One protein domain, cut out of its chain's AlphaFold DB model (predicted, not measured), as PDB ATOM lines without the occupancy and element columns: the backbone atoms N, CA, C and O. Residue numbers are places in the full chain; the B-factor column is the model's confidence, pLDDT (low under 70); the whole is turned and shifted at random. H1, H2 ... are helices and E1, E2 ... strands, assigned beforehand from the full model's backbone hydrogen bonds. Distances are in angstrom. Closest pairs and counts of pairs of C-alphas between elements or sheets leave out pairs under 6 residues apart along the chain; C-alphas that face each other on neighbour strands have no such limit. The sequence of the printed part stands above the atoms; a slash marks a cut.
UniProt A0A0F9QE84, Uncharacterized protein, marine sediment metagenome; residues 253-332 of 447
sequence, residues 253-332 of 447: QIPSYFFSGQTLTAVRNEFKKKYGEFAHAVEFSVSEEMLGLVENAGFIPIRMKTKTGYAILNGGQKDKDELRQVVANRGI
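Overview. This is residues 253 to 332 of the 447 residues of an uncharacterized protein of marine sediment metagenome (UniProt A0A0F9QE84). Two short parallel strands, E1 and E2, lie in the middle, with H2 packed on one side of the pair and H1 and H3 on the other. H4 lies off to the side, near H2 but touching no helix. The 80 printed residues, mostly helix by class, hold four named helices and two named strands in the order H1, E1, H2, E2, H3, H4. The whole is compact, with a radius of gyration of the C-alphas of 12.6 A, yet elongated, spanning 36 by 23 by 22 A.

Arrangement. H1, residues 261 to 275, and E1, residues 279 to 283, have Lys 272 and Ala 279 as their closest C-alphas, 6.2 A apart. H2, residues 288 to 296, comes closest to E2, residues 300 to 304, at the C-alphas of Val 294 and Pro 301, 6.3 A. E1 and E2 are parallel at 39 degrees, with N 280 and O 300 2.9 A apart and N 302 and O 280 2.8 A apart, within hydrogen-bond range. E1, H2 and E2 form a strand-helix-strand unit, two parallel neighbour strands with a helix between, and its crossover is right-handed. H3, residues 307 to 313, has its Tyr 310 C-alpha 5.7 A from that of Ala 281 in E1, the closest pair. H1 and H3 touch, about perpendicular at 88 degrees, closest at the C-alphas of Arg 268 and Leu 313, 5.4 A. H4, residues 319 to 329, and H2 are close but not clearly touching, with the C-alphas of Val 294 and Leu 323 7.4 A apart, and run the same way at a shallow tilt of 33 degrees, only just short of steep. H3 and H4 are apart. In H1, H2, H3 and H4 every O i to N i+4 pair is within hydrogen-bond range.

Along the chain. H1 begins at C-alpha 261 (223.471, 332.868, 247.118) and is 21.1 A long. E1 is 13.3 A, H2 12.1 A, E2 12.6 A and H3 10.1 A long. H4, 15.2 A long, ends at C-alpha 329 (223.541, 355.905, 258.008).

Size, cuts and confidence. The C-alphas of Gln 253 and Ile 332, the two farthest apart, are 38.7 A apart. The printed part has no cut, and its five links between named elements are tight. The mean pLDDT of the printed part is 72.2; residue 253, residues 289 to 298 and residues 315 to 332 are under 70.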
ATOM      1  N   GLN A 253     213.050 323.954 259.772       67.69
ATOM      2  CA  GLN A 253     214.199 323.113 260.107       67.69
ATOM      3  C   GLN A 253     215.393 323.278 259.160       67.69
ATOM      4  O   GLN A 253     216.448 322.700 259.424       67.69
ATOM      5  N   ILE A 254     215.249 324.051 258.078       75.94
ATOM      6  CA  ILE A 254     216.301 324.299 257.085       75.94
ATOM      7  C   ILE A 254     216.987 325.636 257.398       75.94
ATOM      8  O   ILE A 254     216.378 326.687 257.235       75.94
ATOM      9  N   PRO A 255     218.256 325.656 257.828       72.19
ATOM     10  CA  PRO A 255     218.983 326.913 257.957       72.19
ATOM     11  C   PRO A 255     219.202 327.595 256.599       72.19
ATOM     12  O   PRO A 255     219.469 326.942 255.594       72.19
ATOM     13  N   SER A 256     219.162 328.929 256.569       71.62
ATOM     14  CA  SER A 256     219.265 329.707 255.321       71.62
ATOM     15  C   SER A 256     220.576 329.502 254.551       71.62
ATOM     16  O   SER A 256     220.588 329.660 253.335       71.62
ATOM     17  N   TYR A 257     221.665 329.120 255.228       73.25
ATOM     18  CA  TYR A 257     222.972 328.870 254.607       73.25
ATOM     19  C   TYR A 257     223.037 327.583 253.771       73.25
ATOM     20  O   TYR A 257     224.058 327.338 253.133       73.25
ATOM     21  N   PHE A 258     221.989 326.755 253.785       77.31
ATOM     22  CA  PHE A 258     221.897 325.592 252.902       77.31
ATOM     23  C   PHE A 258     221.468 325.952 251.476       77.31
ATOM     24  O   PHE A 258     221.659 325.138 250.580       77.31
ATOM     25  N   PHE A 259     220.920 327.151 251.257       82.88
ATOM     26  CA  PHE A 259     220.615 327.645 249.919       82.88
ATOM     27  C   PHE A 259     221.787 328.450 249.351       82.88
ATOM     28  O   PHE A 259     222.427 329.244 250.049       82.88
ATOM     29  N   SER A 260     222.032 328.298 248.055       84.12
ATOM     30  CA  SER A 260     222.998 329.073 247.295       84.12
ATOM     31  C   SER A 260     222.648 330.564 247.305       84.12
ATOM     32  O   SER A 260     221.484 330.974 247.351       84.12
ATOM     33  N   GLY A 261     223.671 331.417 247.190       84.25
ATOM     34  CA  GLY A 261     223.471 332.868 247.118       84.25
ATOM     35  C   GLY A 261     222.584 333.305 245.942       84.25
ATOM     36  O   GLY A 261     221.873 334.304 246.055       84.25
ATOM     37  N   GLN A 262     222.583 332.543 244.841       86.62
ATOM     38  CA  GLN A 262     221.719 332.794 243.685       86.62
ATOM     39  C   GLN A 262     220.252 332.510 244.022       86.62
ATOM     40  O   GLN A 262     219.418 333.400 243.846       86.62
ATOM     41  N   THR A 263     219.955 331.334 244.587       87.88
ATOM     42  CA  THR A 263     218.608 330.955 245.047       87.88
ATOM     43  C   THR A 263     218.073 331.978 246.045       87.88
ATOM     44  O   THR A 263     216.985 332.525 245.865       87.88
ATOM     45  N   LEU A 264     218.874 332.321 247.058       87.12
ATOM     46  CA  LEU A 264     218.507 333.304 248.079       87.12
ATOM     47  C   LEU A 264     218.182 334.678 247.475       87.12
ATOM     48  O   LEU A 264     217.212 335.319 247.877       87.12
ATOM     49  N   THR A 265     218.975 335.135 246.503       87.81
ATOM     50  CA  THR A 265     218.735 336.415 245.820       87.81
ATOM     51  C   THR A 265     217.434 336.380 245.019       87.81
ATOM     52  O   THR A 265     216.645 337.320 245.093       87.81
ATOM     53  N   ALA A 266     217.171 335.287 244.301       91.00
ATOM     54  CA  ALA A 266     215.950 335.126 243.521       91.00
ATOM     55  C   ALA A 266     214.694 335.100 244.412       91.00
ATOM     56  O   ALA A 266     213.736 335.822 244.141       91.00
ATOM     57  N   VAL A 267     214.724 334.364 245.529       90.88
ATOM     58  CA  VAL A 267     213.619 334.323 246.508       90.88
ATOM     59  C   VAL A 267     213.356 335.706 247.122       90.88
ATOM     60  O   VAL A 267     212.204 336.114 247.278       90.88
ATOM     61  N   ARG A 268     214.407 336.481 247.428       89.06
ATOM     62  CA  ARG A 268     214.260 337.872 247.907       89.06
ATOM     63  C   ARG A 268     213.638 338.791 246.862       89.06
ATOM     64  O   ARG A 268     212.859 339.674 247.221       89.06
ATOM     65  N   ASN A 269     213.962 338.592 245.589       89.62
ATOM     66  CA  ASN A 269     213.361 339.365 244.509       89.62
ATOM     67  C   ASN A 269     211.861 339.067 244.377       89.62
ATOM     68  O   ASN A 269     211.089 340.008 244.216       89.62
ATOM     69  N   GLU A 270     211.425 337.811 244.532       93.81
ATOM     70  CA  GLU A 270     209.989 337.481 244.567       93.81
ATOM     71  C   GLU A 270     209.277 338.146 245.759       93.81
ATOM     72  O   GLU A 270     208.197 338.722 245.603       93.81
ATOM     73  N   PHE A 271     209.916 338.181 246.934       90.75
ATOM     74  CA  PHE A 271     209.388 338.908 248.094       90.75
ATOM     75  C   PHE A 271     209.200 340.407 247.814       90.75
ATOM     76  O   PHE A 271     208.116 340.951 248.051       90.75
ATOM     77  N   LYS A 272     210.220 341.070 247.262       87.31
ATOM     78  CA  LYS A 272     210.162 342.496 246.898       87.31
ATOM     79  C   LYS A 272     209.166 342.783 245.781       87.31
ATOM     80  O   LYS A 272     208.468 343.788 245.826       87.31
ATOM     81  N   LYS A 273     209.047 341.896 244.797       90.62
ATOM     82  CA  LYS A 273     208.052 342.002 243.722       90.62
ATOM     83  C   LYS A 273     206.625 341.980 244.274       90.62
ATOM     84  O   LYS A 273     205.771 342.692 243.755       90.62
ATOM     85  N   LYS A 274     206.369 341.203 245.334       91.44
ATOM     86  CA  LYS A 274     205.041 341.083 245.955       91.44
ATOM     87  C   LYS A 274     204.710 342.203 246.944       91.44
ATOM     88  O   LYS A 274     203.568 342.650 246.971       91.44
ATOM     89  N   TYR A 275     205.677 342.654 247.744       85.81
ATOM     90  CA  TYR A 275     205.443 343.627 248.827       85.81
ATOM     91  C   TYR A 275     206.061 345.017 248.594       85.81
ATOM     92  O   TYR A 275     205.821 345.936 249.375       85.81
ATOM     93  N   GLY A 276     206.817 345.195 247.513       81.44
ATOM     94  CA  GLY A 276     207.525 346.425 247.163       81.44
ATOM     95  C   GLY A 276     208.987 346.443 247.621       81.44
ATOM     96  O   GLY A 276     209.403 345.704 248.511       81.44
ATOM     97  N   GLU A 277     209.777 347.343 247.028       76.44
ATOM     98  CA  GLU A 277     211.220 347.491 247.310       76.44
ATOM     99  C   GLU A 277     211.546 347.863 248.764       76.44
ATOM    100  O   GLU A 277     212.649 347.599 249.239       76.44
ATOM    101  N   PHE A 278     210.586 348.460 249.472       74.00
ATOM    102  CA  PHE A 278     210.718 348.849 250.875       74.00
ATOM    103  C   PHE A 278     210.221 347.774 251.846       74.00
ATOM    104  O   PHE A 278     210.228 348.006 253.052       74.00
ATOM    105  N   ALA A 279     209.781 346.610 251.367       80.62
ATOM    106  CA  ALA A 279     209.381 345.523 252.248       80.62
ATOM    107  C   ALA A 279     210.585 344.974 253.026       80.62
ATOM    108  O   ALA A 279     211.659 344.754 252.461       80.62
ATOM    109  N   HIS A 280     210.394 344.718 254.318       81.69
ATOM    110  CA  HIS A 280     211.415 344.147 255.191       81.69
ATOM    111  C   HIS A 280     210.820 343.005 256.010       81.69
ATOM    112  O   HIS A 280     209.822 343.187 256.706       81.69
ATOM    113  N   ALA A 281     211.400 341.812 255.902       85.56
ATOM    114  CA  ALA A 281     210.937 340.661 256.661       85.56
ATOM    115  C   ALA A 281     211.275 340.848 258.148       85.56
ATOM    116  O   ALA A 281     212.374 341.267 258.488       85.56
ATOM    117  N   VAL A 282     210.353 340.509 259.043       82.38
ATOM    118  CA  VAL A 282     210.577 340.539 260.499       82.38
ATOM    119  C   VAL A 282     210.080 339.240 261.125       82.38
ATOM    120  O   VAL A 282     209.151 338.616 260.605       82.38
ATOM    121  N   GLU A 283     210.680 338.797 262.232       80.25
ATOM    122  CA  GLU A 283     210.187 337.612 262.949       80.25
ATOM    123  C   GLU A 283     208.729 337.797 263.406       80.25
ATOM    124  O   GLU A 283     208.318 338.884 263.812       80.25
ATOM    125  N   PHE A 284     207.941 336.714 263.403       79.19
ATOM    126  CA  PHE A 284     206.541 336.747 263.847       79.19
ATOM    127  C   PHE A 284     206.357 337.348 265.250       79.19
ATOM    128  O   PHE A 284     205.405 338.093 265.493       79.19
ATOM    129  N   SER A 285     207.275 337.008 266.162       77.94
ATOM    130  CA  SER A 285     207.262 337.372 267.582       77.94
ATOM    131  C   SER A 285     207.854 338.748 267.885       77.94
ATOM    132  O   SER A 285     208.047 339.078 269.055       77.94
ATOM    133  N   VAL A 286     208.185 339.543 266.866       76.56
ATOM    134  CA  VAL A 286     208.760 340.874 267.066       76.56
ATOM    135  C   VAL A 286     207.755 341.807 267.769       76.56
ATOM    136  O   VAL A 286     206.554 341.773 267.495       76.56
ATOM    137  N   SER A 287     208.235 342.625 268.708       75.31
ATOM    138  CA  SER A 287     207.416 343.590 269.459       75.31
ATOM    139  C   SER A 287     206.985 344.785 268.601       75.31
ATOM    140  O   SER A 287     207.743 345.202 267.727       75.31
ATOM    141  N   GLU A 288     205.863 345.428 268.940       76.19
ATOM    142  CA  GLU A 288     205.382 346.656 268.272       76.19
ATOM    143  C   GLU A 288     206.413 347.797 268.264       76.19
ATOM    144  O   GLU A 288     206.534 348.521 267.282       76.19
ATOM    145  N   GLU A 289     207.224 347.926 269.318       67.75
ATOM    146  CA  GLU A 289     208.303 348.921 269.374       67.75
ATOM    147  C   GLU A 289     209.321 348.738 268.234       67.75
ATOM    148  O   GLU A 289     209.714 349.694 267.570       67.75
ATOM    149  N   MET A 290     209.708 347.491 267.968       63.53
ATOM    150  CA  MET A 290     210.636 347.140 266.892       63.53
ATOM    151  C   MET A 290     209.997 347.304 265.511       63.53
ATOM    152  O   MET A 290     210.692 347.694 264.578       63.53
ATOM    153  N   LEU A 291     208.688 347.062 265.373       69.44
ATOM    154  CA  LEU A 291     207.969 347.386 264.137       69.44
ATOM    155  C   LEU A 291     208.017 348.886 263.858       69.44
ATOM    156  O   LEU A 291     208.387 349.277 262.754       69.44
ATOM    157  N   GLY A 292     207.763 349.709 264.878       60.28
ATOM    158  CA  GLY A 292     207.891 351.160 264.774       60.28
ATOM    159  C   GLY A 292     209.298 351.603 264.362       60.28
ATOM    160  O   GLY A 292     209.435 352.528 263.569       60.28
ATOM    161  N   LEU A 293     210.355 350.922 264.820       62.69
ATOM    162  CA  LEU A 293     211.727 351.193 264.368       62.69
ATOM    163  C   LEU A 293     211.937 350.870 262.879       62.69
ATOM    164  O   LEU A 293     212.574 351.654 262.176       62.69
ATOM    165  N   VAL A 294     211.402 349.746 262.392       66.56
ATOM    166  CA  VAL A 294     211.486 349.352 260.971       66.56
ATOM    167  C   VAL A 294     210.712 350.341 260.090       66.56
ATOM    168  O   VAL A 294     211.225 350.784 259.060       66.56
ATOM    169  N   GLU A 295     209.524 350.755 260.526       67.12
ATOM    170  CA  GLU A 295     208.709 351.769 259.845       67.12
ATOM    171  C   GLU A 295     209.392 353.141 259.829       67.12
ATOM    172  O   GLU A 295     209.486 353.784 258.782       67.12
ATOM    173  N   ASN A 296     209.957 353.565 260.962       57.56
ATOM    174  CA  ASN A 296     210.720 354.809 261.072       57.56
ATOM    175  C   ASN A 296     211.985 354.802 260.201       57.56
ATOM    176  O   ASN A 296     212.420 355.856 259.739       57.56
ATOM    177  N   ALA A 297     212.565 353.628 259.937       56.78
ATOM    178  CA  ALA A 297     213.681 353.459 259.007       56.78
ATOM    179  C   ALA A 297     213.262 353.542 257.519       56.78
ATOM    180  O   ALA A 297     214.119 353.484 256.626       56.78
ATOM    181  N   GLY A 298     211.962 353.699 257.244       58.38
ATOM    182  CA  GLY A 298     211.390 353.821 255.905       58.38
ATOM    183  C   GLY A 298     211.065 352.483 255.239       58.38
ATOM    184  O   GLY A 298     210.947 352.439 254.016       58.38
ATOM    185  N   PHE A 299     210.955 351.401 256.013       74.12
ATOM    186  CA  PHE A 299     210.577 350.080 255.511       74.12
ATOM    187  C   PHE A 299     209.135 349.717 255.881       74.12
ATOM    188  O   PHE A 299     208.545 350.270 256.803       74.12
ATOM    189  N   ILE A 300     208.571 348.750 255.161       78.12
ATOM    190  CA  ILE A 300     207.264 348.150 255.428       78.12
ATOM    191  C   ILE A 300     207.523 346.783 256.075       78.12
ATOM    192  O   ILE A 300     207.972 345.869 255.375       78.12
ATOM    193  N   PRO A 301     207.294 346.614 257.389       82.06
ATOM    194  CA  PRO A 301     207.576 345.352 258.056       82.06
ATOM    195  C   PRO A 301     206.573 344.267 257.641       82.06
ATOM    196  O   PRO A 301     205.360 344.441 257.751       82.06
ATOM    197  N   ILE A 302     207.080 343.108 257.220       87.94
ATOM    198  CA  ILE A 302     206.289 341.923 256.872       87.94
ATOM    199  C   ILE A 302     206.622 340.800 257.850       87.94
ATOM    200  O   ILE A 302     207.733 340.267 257.855       87.94
ATOM    201  N   ARG A 303     205.653 340.426 258.689       86.19
ATOM    202  CA  ARG A 303     205.831 339.356 259.679       86.19
ATOM    203  C   ARG A 303     205.944 337.993 259.002       86.19
ATOM    204  O   ARG A 303     205.023 337.543 258.320       86.19
ATOM    205  N   MET A 304     207.049 337.310 259.262       84.81
ATOM    206  CA  MET A 304     207.339 335.979 258.742       84.81
ATOM    207  C   MET A 304     206.839 334.904 259.689       84.81
ATOM    208  O   MET A 304     207.148 334.939 260.873       84.81
ATOM    209  N   LYS A 305     206.119 333.909 259.161       80.50
ATOM    210  CA  LYS A 305     205.574 332.792 259.955       80.50
ATOM    211  C   LYS A 305     206.646 331.829 260.470       80.50
ATOM    212  O   LYS A 305     206.406 331.128 261.447       80.50
ATOM    213  N   THR A 306     207.810 331.782 259.824       78.06
ATOM    214  CA  THR A 306     208.910 330.876 260.170       78.06
ATOM    215  C   THR A 306     210.212 331.653 260.366       78.06
ATOM    216  O   THR A 306     210.485 332.630 259.663       78.06
ATOM    217  N   LYS A 307     211.048 331.199 261.312       77.06
ATOM    218  CA  LYS A 307     212.390 331.768 261.549       77.06
ATOM    219  C   LYS A 307     213.288 331.646 260.325       77.06
ATOM    220  O   LYS A 307     214.030 332.566 260.001       77.06
ATOM    221  N   THR A 308     213.187 330.526 259.621       77.38
ATOM    222  CA  THR A 308     213.901 330.316 258.366       77.38
ATOM    223  C   THR A 308     213.462 331.290 257.292       77.38
ATOM    224  O   THR A 308     214.318 331.846 256.616       77.38
ATOM    225  N   GLY A 309     212.159 331.549 257.151       80.50
ATOM    226  CA  GLY A 309     211.674 332.529 256.186       80.50
ATOM    227  C   GLY A 309     212.255 333.914 256.437       80.50
ATOM    228  O   GLY A 309     212.767 334.544 255.516       80.50
ATOM    229  N   TYR A 310     212.267 334.336 257.701       81.56
ATOM    230  CA  TYR A 310     212.978 335.540 258.127       81.56
ATOM    231  C   TYR A 310     214.473 335.491 257.749       81.56
ATOM    232  O   TYR A 310     214.970 336.394 257.077       81.56
ATOM    233  N   ALA A 311     215.184 334.412 258.092       77.75
ATOM    234  CA  ALA A 311     216.617 334.284 257.827       77.75
ATOM    235  C   ALA A 311     216.967 334.243 256.328       77.75
ATOM    236  O   ALA A 311     217.998 334.777 255.925       77.75
ATOM    237  N   ILE A 312     216.139 333.622 255.487       79.38
ATOM    238  CA  ILE A 312     216.329 333.567 254.032       79.38
ATOM    239  C   ILE A 312     216.153 334.963 253.431       79.38
ATOM    240  O   ILE A 312     217.026 335.433 252.688       79.38
ATOM    241  N   LEU A 313     215.067 335.648 253.798       82.88
ATOM    242  CA  LEU A 313     214.721 336.952 253.237       82.88
ATOM    243  C   LEU A 313     215.665 338.069 253.694       82.88
ATOM    244  O   LEU A 313     215.981 338.939 252.887       82.88
ATOM    245  N   ASN A 314     216.208 337.983 254.909       74.94
ATOM    246  CA  ASN A 314     217.183 338.946 255.439       74.94
ATOM    247  C   ASN A 314     218.643 338.468 255.352       74.94
ATOM    248  O   ASN A 314     219.538 339.079 255.921       74.94
ATOM    249  N   GLY A 315     218.915 337.344 254.682       65.69
ATOM    250  CA  GLY A 315     220.284 336.853 254.467       65.69
ATOM    251  C   GLY A 315     221.068 336.477 255.716       65.69
ATOM    252  O   GLY A 315     222.290 336.564 255.721       65.69
ATOM    253  N   GLY A 316     220.373 336.021 256.759       54.16
ATOM    254  CA  GLY A 316     220.986 335.602 258.019       54.16
ATOM    255  C   GLY A 316     221.576 336.755 258.834       54.16
ATOM    256  O   GLY A 316     222.271 336.499 259.818       54.16
ATOM    257  N   GLN A 317     221.311 338.007 258.454       49.59
ATOM    258  CA  GLN A 317     221.746 339.182 259.196       49.59
ATOM    259  C   GLN A 317     220.877 339.349 260.450       49.59
ATOM    260  O   GLN A 317     219.659 339.184 260.415       49.59
ATOM    261  N   LYS A 318     221.517 339.609 261.597       48.81
ATOM    262  CA  LYS A 318     220.815 339.844 262.865       48.81
ATOM    263  C   LYS A 318     220.239 341.259 262.847       48.81
ATOM    264  O   LYS A 318     221.015 342.212 262.885       48.81
ATOM    265  N   ASP A 319     218.908 341.362 262.878       51.03
ATOM    266  CA  ASP A 319     218.105 342.603 262.876       51.03
ATOM    267  C   ASP A 319     218.774 343.801 263.552       51.03
ATOM    268  O   ASP A 319     218.792 344.901 263.015       51.03
ATOM    269  N   LYS A 320     219.318 343.617 264.757       48.66
ATOM    270  CA  LYS A 320     219.705 344.747 265.603       48.66
ATOM    271  C   LYS A 320     220.830 345.599 265.038       48.66
ATOM    272  O   LYS A 320     220.738 346.814 265.154       48.66
ATOM    273  N   ASP A 321     221.876 345.006 264.482       47.16
ATOM    274  CA  ASP A 321     223.089 345.772 264.176       47.16
ATOM    275  C   ASP A 321     222.980 346.473 262.822       47.16
ATOM    276  O   ASP A 321     223.410 347.617 262.682       47.16
ATOM    277  N   GLU A 322     222.299 345.844 261.864       50.16
ATOM    278  CA  GLU A 322     222.112 346.405 260.533       50.16
ATOM    279  C   GLU A 322     220.922 347.363 260.455       50.16
ATOM    280  O   GLU A 322     221.065 348.411 259.840       50.16
ATOM    281  N   LEU A 323     219.798 347.121 261.154       52.03
ATOM    282  CA  LEU A 323     218.757 348.155 261.290       52.03
ATOM    283  C   LEU A 323     219.313 349.377 262.021       52.03
ATOM    284  O   LEU A 323     219.056 350.498 261.595       52.03
ATOM    285  N   ARG A 324     220.141 349.190 263.060       49.81
ATOM    286  CA  ARG A 324     220.835 350.310 263.719       49.81
ATOM    287  C   ARG A 324     221.799 351.018 262.776       49.81
ATOM    288  O   ARG A 324     221.831 352.240 262.795       49.81
ATOM    289  N   GLN A 325     222.548 350.297 261.941       49.78
ATOM    290  CA  GLN A 325     223.440 350.909 260.952       49.78
ATOM    291  C   GLN A 325     222.689 351.597 259.813       49.78
ATOM    292  O   GLN A 325     223.104 352.668 259.392       49.78
ATOM    293  N   VAL A 326     221.578 351.047 259.326       48.03
ATOM    294  CA  VAL A 326     220.748 351.661 258.281       48.03
ATOM    295  C   VAL A 326     220.035 352.901 258.823       48.03
ATOM    296  O   VAL A 326     220.006 353.920 258.137       48.03
ATOM    297  N   VAL A 327     219.543 352.862 260.067       46.84
ATOM    298  CA  VAL A 327     219.004 354.034 260.781       46.84
ATOM    299  C   VAL A 327     220.099 355.075 261.032       46.84
ATOM    300  O   VAL A 327     219.880 356.257 260.781       46.84
ATOM    301  N   ALA A 328     221.297 354.658 261.454       45.00
ATOM    302  CA  ALA A 328     222.424 355.562 261.689       45.00
ATOM    303  C   ALA A 328     222.951 356.205 260.393       45.00
ATOM    304  O   ALA A 328     223.277 357.389 260.380       45.00
ATOM    305  N   ASN A 329     222.996 355.452 259.290       42.94
ATOM    306  CA  ASN A 329     223.541 355.905 258.008       42.94
ATOM    307  C   ASN A 329     222.558 356.751 257.187       42.94
ATOM    308  O   ASN A 329     222.989 357.443 256.265       42.94
ATOM    309  N   ARG A 330     221.251 356.713 257.483       45.66
ATOM    310  CA  ARG A 330     220.236 357.521 256.776       45.66
ATOM    311  C   ARG A 330     219.976 358.893 257.412       45.66
ATOM    312  O   ARG A 330     219.266 359.705 256.826       45.66
ATOM    313  N   GLY A 331     220.633 359.197 258.533       49.16
ATOM    314  CA  GLY A 331     220.467 360.456 259.255       49.16
ATOM    315  C   GLY A 331     219.160 360.500 260.050       49.16
ATOM    316  O   GLY A 331     218.210 359.764 259.783       49.16
ATOM    317  N   ILE A 332     219.111 361.361 261.070       53.28
ATOM    318  CA  ILE A 332     217.910 361.565 261.890       53.28
ATOM    319  C   ILE A 332     216.827 362.176 260.994       53.28
ATOM    320  O   ILE A 332     216.795 363.389 260.776       53.28
TER     321      ILE A 332